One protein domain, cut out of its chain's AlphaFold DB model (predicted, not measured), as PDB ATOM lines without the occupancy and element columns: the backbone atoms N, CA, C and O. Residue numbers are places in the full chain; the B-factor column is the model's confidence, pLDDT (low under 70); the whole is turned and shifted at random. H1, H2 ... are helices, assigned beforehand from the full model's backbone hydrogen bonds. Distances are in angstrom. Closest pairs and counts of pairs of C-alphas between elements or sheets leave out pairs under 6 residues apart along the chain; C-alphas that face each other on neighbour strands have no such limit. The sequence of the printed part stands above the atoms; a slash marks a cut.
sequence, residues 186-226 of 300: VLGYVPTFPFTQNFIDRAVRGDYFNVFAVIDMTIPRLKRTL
ATOM      1  N   VAL A 186     -12.571 -23.823  21.809       76.81
ATOM      2  CA  VAL A 186     -11.287 -23.116  21.722       76.81
ATOM      3  C   VAL A 186     -10.511 -23.229  23.033       76.81
ATOM      4  O   VAL A 186      -9.330 -23.552  22.995       76.81
ATOM      5  N   LEU A 187     -11.144 -23.044  24.195       76.38
ATOM      6  CA  LEU A 187     -10.486 -23.213  25.499       76.38
ATOM      7  C   LEU A 187     -10.016 -24.653  25.741       76.38
ATOM      8  O   LEU A 187      -8.975 -24.848  26.364       76.38
ATOM      9  N   GLY A 188     -10.737 -25.651  25.222       74.56
ATOM     10  CA  GLY A 188     -10.285 -27.043  25.224       74.56
ATOM     11  C   GLY A 188      -9.109 -27.306  24.277       74.56
ATOM     12  O   GLY A 188      -8.298 -28.188  24.542       74.56
ATOM     13  N   TYR A 189      -8.989 -26.531  23.197       73.19
ATOM     14  CA  TYR A 189      -7.978 -26.715  22.154       73.19
ATOM     15  C   TYR A 189      -6.693 -25.893  22.363       73.19
ATOM     16  O   TYR A 189      -5.604 -26.347  22.020       73.19
ATOM     17  N   VAL A 190      -6.779 -24.697  22.955       79.69
ATOM     18  CA  VAL A 190      -5.640 -23.795  23.227       79.69
ATOM     19  C   VAL A 190      -4.478 -24.470  23.965       79.69
ATOM     20  O   VAL A 190      -3.346 -24.305  23.509       79.69
ATOM     21  N   PRO A 191      -4.684 -25.227  25.061       79.38
ATOM     22  CA  PRO A 191      -3.564 -25.848  25.765       79.38
ATOM     23  C   PRO A 191      -2.908 -26.978  24.963       79.38
ATOM     24  O   PRO A 191      -1.785 -27.363  25.282       79.38
ATOM     25  N   THR A 192      -3.584 -27.512  23.940       76.19
ATOM     26  CA  THR A 192      -3.082 -28.637  23.146       76.19
ATOM     27  C   THR A 192      -2.559 -28.213  21.775       76.19
ATOM     28  O   THR A 192      -1.807 -28.977  21.179       76.19
ATOM     29  N   PHE A 193      -2.882 -27.009  21.280       77.00
ATOM     30  CA  PHE A 193      -2.447 -26.508  19.971       77.00
ATOM     31  C   PHE A 193      -0.916 -26.581  19.789       77.00
ATOM     32  O   PHE A 193      -0.176 -26.152  20.675       77.00
ATOM     33  N   PRO A 194      -0.408 -27.061  18.635       71.75
ATOM     34  CA  PRO A 194      -1.122 -27.481  17.418       71.75
ATOM     35  C   PRO A 194      -1.606 -28.941  17.421       71.75
ATOM     36  O   PRO A 194      -2.057 -29.450  16.396       71.75
ATOM     37  N   PHE A 195      -1.497 -29.643  18.544       75.75
ATOM     38  CA  PHE A 195      -1.874 -31.042  18.676       75.75
ATOM     39  C   PHE A 195      -3.335 -31.189  19.130       75.75
ATOM     40  O   PHE A 195      -3.860 -30.424  19.938       75.75
ATOM     41  N   THR A 196      -4.032 -32.194  18.606       74.75
ATOM     42  CA  THR A 196      -5.373 -32.537  19.099       74.75
ATOM     43  C   THR A 196      -5.259 -33.333  20.401       74.75
ATOM     44  O   THR A 196      -4.276 -34.051  20.595       74.75
ATOM     45  N   GLN A 197      -6.275 -33.286  21.269       75.31
ATOM     46  CA  GLN A 197      -6.317 -34.118  22.484       75.31
ATOM     47  C   GLN A 197      -6.070 -35.605  22.166       75.31
ATOM     48  O   GLN A 197      -5.278 -36.264  22.823       75.31
ATOM     49  N   ASN A 198      -6.650 -36.107  21.072       75.25
ATOM     50  CA  ASN A 198      -6.452 -37.482  20.610       75.25
ATOM     51  C   ASN A 198      -4.996 -37.780  20.185       75.25
ATOM     52  O   ASN A 198      -4.524 -38.904  20.346       75.25
ATOM     53  N   PHE A 199      -4.267 -36.797  19.640       75.56
ATOM     54  CA  PHE A 199      -2.831 -36.948  19.393       75.56
ATOM     55  C   PHE A 199      -2.071 -37.075  20.712       75.56
ATOM     56  O   PHE A 199      -1.255 -37.981  20.840       75.56
ATOM     57  N   ILE A 200      -2.363 -36.221  21.695       75.44
ATOM     58  CA  ILE A 200      -1.726 -36.283  23.016       75.44
ATOM     59  C   ILE A 200      -2.004 -37.640  23.670       75.44
ATOM     60  O   ILE A 200      -1.058 -38.340  24.017       75.44
ATOM     61  N   ASP A 201      -3.264 -38.076  23.716       79.44
ATOM     62  CA  ASP A 201      -3.670 -39.340  24.347       79.44
ATOM     63  C   ASP A 201      -3.001 -40.579  23.716       79.44
ATOM     64  O   ASP A 201      -2.813 -41.603  24.378       79.44
ATOM     65  N   ARG A 202      -2.656 -40.522  22.421       75.94
ATOM     66  CA  ARG A 202      -2.079 -41.659  21.680       75.94
ATOM     67  C   ARG A 202      -0.564 -41.602  21.530       75.94
ATOM     68  O   ARG A 202       0.074 -42.656  21.515       75.94
ATOM     69  N   ALA A 203      -0.005 -40.411  21.356       71.69
ATOM     70  CA  ALA A 203       1.396 -40.205  20.998       71.69
ATOM     71  C   ALA A 203       2.257 -39.760  22.186       71.69
ATOM     72  O   ALA A 203       3.451 -40.059  22.202       71.69
ATOM     73  N   VAL A 204       1.674 -39.088  23.183       73.94
ATOM     74  CA  VAL A 204       2.383 -38.594  24.368       73.94
ATOM     75  C   VAL A 204       2.130 -39.552  25.533       73.94
ATOM     76  O   VAL A 204       0.989 -39.808  25.910       73.94
ATOM     77  N   ARG A 205       3.192 -40.126  26.109       75.12
ATOM     78  CA  ARG A 205       3.099 -40.986  27.303       75.12
ATOM     79  C   ARG A 205       3.956 -40.385  28.410       75.12
ATOM     80  O   ARG A 205       5.176 -40.502  28.371       75.12
ATOM     81  N   GLY A 206       3.311 -39.763  29.396       75.69
ATOM     82  CA  GLY A 206       4.006 -38.980  30.421       75.69
ATOM     83  C   GLY A 206       4.438 -37.621  29.871       75.69
ATOM     84  O   GLY A 206       3.644 -36.934  29.237       75.69
ATOM     85  N   ASP A 207       5.686 -37.243  30.103       72.25
ATOM     86  CA  ASP A 207       6.313 -35.984  29.684       72.25
ATOM     87  C   ASP A 207       7.153 -36.104  28.397       72.25
ATOM     88  O   ASP A 207       7.778 -35.134  27.967       72.25
ATOM     89  N   TYR A 208       7.130 -37.267  27.737       66.81
ATOM     90  CA  TYR A 208       7.897 -37.521  26.519       66.81
ATOM     91  C   TYR A 208       7.034 -38.109  25.395       66.81
ATOM     92  O   TYR A 208       6.106 -38.894  25.610       66.81
ATOM     93  N   PHE A 209       7.386 -37.756  24.159       79.38
ATOM     94  CA  PHE A 209       6.943 -38.435  22.945       79.38
ATOM     95  C   PHE A 209       8.120 -38.564  21.978       79.38
ATOM     96  O   PHE A 209       9.039 -37.746  21.986       79.38
ATOM     97  N   ASN A 210       8.101 -39.606  21.149       75.81
ATOM     98  CA  ASN A 210       9.175 -39.864  20.196       75.81
ATOM     99  C   ASN A 210       8.822 -39.263  18.835       75.81
ATOM    100  O   ASN A 210       7.807 -39.625  18.238       75.81
ATOM    101  N   VAL A 211       9.682 -38.379  18.327       70.38
ATOM    102  CA  VAL A 211       9.579 -37.832  16.969       70.38
ATOM    103  C   VAL A 211      10.629 -38.489  16.089       70.38
ATOM    104  O   VAL A 211      11.825 -38.325  16.312       70.38
ATOM    105  N   PHE A 212      10.178 -39.181  15.047       72.31
ATOM    106  CA  PHE A 212      11.031 -39.596  13.940       72.31
ATOM    107  C   PHE A 212      10.775 -38.652  12.767       72.31
ATOM    108  O   PHE A 212       9.792 -38.799  12.044       72.31
ATOM    109  N   ALA A 213      11.638 -37.650  12.610       67.75
ATOM    110  CA  ALA A 213      11.595 -36.726  11.484       67.75
ATOM    111  C   ALA A 213      12.711 -37.075  10.497       67.75
ATOM    112  O   ALA A 213      13.889 -37.052  10.848       67.75
ATOM    113  N   VAL A 214      12.339 -37.377   9.256       72.56
ATOM    114  CA  VAL A 214      13.289 -37.502   8.147       72.56
ATOM    115  C   VAL A 214      13.229 -36.200   7.364       72.56
ATOM    116  O   VAL A 214      12.248 -35.926   6.675       72.56
ATOM    117  N   ILE A 215      14.263 -35.374   7.510       74.38
ATOM    118  CA  ILE A 215      14.384 -34.119   6.770       74.38
ATOM    119  C   ILE A 215      15.241 -34.394   5.538       74.38
ATOM    120  O   ILE A 215      16.460 -34.527   5.626       74.38
ATOM    121  N   ASP A 216      14.587 -34.480   4.388       75.94
ATOM    122  CA  ASP A 216      15.255 -34.604   3.100       75.94
ATOM    123  C   ASP A 216      15.498 -33.205   2.515       75.94
ATOM    124  O   ASP A 216      14.580 -32.528   2.047       75.94
ATOM    125  N   MET A 217      16.757 -32.764   2.591       77.12
ATOM    126  CA  MET A 217      17.225 -31.466   2.093       77.12
ATOM    127  C   MET A 217      17.764 -31.536   0.656       77.12
ATOM    128  O   MET A 217      18.448 -30.612   0.211       77.12
ATOM    129  N   THR A 218      17.498 -32.612  -0.089       79.25
ATOM    130  CA  THR A 218      17.889 -32.663  -1.501       79.25
ATOM    131  C   THR A 218      17.156 -31.586  -2.304       79.25
ATOM    132  O   THR A 218      15.975 -31.301  -2.088       79.25
ATOM    133  N   ILE A 219      17.860 -30.972  -3.264       77.50
ATOM    134  CA  ILE A 219      17.310 -29.920  -4.134       77.50
ATOM    135  C   ILE A 219      15.966 -30.341  -4.763       77.50
ATOM    136  O   ILE A 219      15.019 -29.559  -4.658       77.50
ATOM    137  N   PRO A 220      15.817 -31.544  -5.362       80.44
ATOM    138  CA  PRO A 220      14.521 -31.975  -5.885       80.44
ATOM    139  C   PRO A 220      13.402 -31.996  -4.831       80.44
ATOM    140  O   PRO A 220      12.288 -31.558  -5.114       80.44
ATOM    141  N   ARG A 221      13.679 -32.449  -3.600       82.38
ATOM    142  CA  ARG A 221      12.672 -32.505  -2.531       82.38
ATOM    143  C   ARG A 221      12.242 -31.116  -2.068       82.38
ATOM    144  O   ARG A 221      11.046 -30.875  -1.905       82.38
ATOM    145  N   LEU A 222      13.189 -30.192  -1.914       83.62
ATOM    146  CA  LEU A 222      12.910 -28.800  -1.545       83.62
ATOM    147  C   LEU A 222      12.073 -28.087  -2.612       83.62
ATOM    148  O   LEU A 222      11.102 -27.411  -2.273       83.62
ATOM    149  N   LYS A 223      12.396 -28.295  -3.895       84.12
ATOM    150  CA  LYS A 223      11.639 -27.747  -5.032       84.12
ATOM    151  C   LYS A 223      10.182 -28.221  -5.073       84.12
ATOM    152  O   LYS A 223       9.306 -27.425  -5.403       84.12
ATOM    153  N   ARG A 224       9.918 -29.478  -4.697       82.25
ATOM    154  CA  ARG A 224       8.560 -30.061  -4.662       82.25
ATOM    155  C   ARG A 224       7.746 -29.701  -3.427       82.25
ATOM    156  O   ARG A 224       6.530 -29.841  -3.456       82.25
ATOM    157  N   THR A 225       8.402 -29.313  -2.335       86.00
ATOM    158  CA  THR A 225       7.751 -29.129  -1.030       86.00
ATOM    159  C   THR A 225       7.828 -27.675  -0.578       86.00
ATOM    160  O   THR A 225       6.942 -26.893  -0.902       86.00
ATOM    161  N   LEU A 226       8.888 -27.282   0.128       84.56
ATOM    162  CA  LEU A 226       9.024 -25.954   0.734       84.56
ATOM    163  C   LEU A 226       9.061 -24.808  -0.284       84.56
ATOM    164  O   LEU A 226       8.666 -23.695   0.046       84.56
TER     165      LEU A 226
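What this domain is: This is residues 186 to 226 of the 300 residues of a protein of Mycobacterium colombiense (UniProt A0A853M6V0). Two short helices, H1 and H2, sit at one end of an open, strung-out shape; from H2 the long link, residues 204 to 218, runs across to H3 at the far end, where residues 218 to 225 stick out free. The printed part has 41 residues with three named helices, H1, H2, H3 in that order, and no named strand. Its class is all helix, with 17 residues in named elements, under half. It is extended, radius of gyration of the C-alphas 15.2 A, and flat, spanning 40 by 24 by 13 A.

Where its parts are: H1 is residues 186 to 189, 4.9 A long, beginning at C-alpha 186 (-11.287, -23.116, 21.722). H2 is residues 197 to 203, 9.9 A. H3 is residues 219 to 224, 8.8 A, ending at C-alpha 224 (8.560, -30.061, -4.662).

How they stand to each other: H1 and H2 are close but not clearly touching; their closest C-alphas, Tyr 189 and Gln 197, are 7.6 A apart. H3 is apart from both. Every O i to N i+4 pair is within hydrogen-bond range in H2 and H3; H1 is too short for one.

The domain as a whole: The farthest C-alphas, Leu 187 and Ile 219, are 41.2 A apart. The printed part has no cut. The link H2 to H3 is long. Residues 208 and 213 have pLDDT under 70.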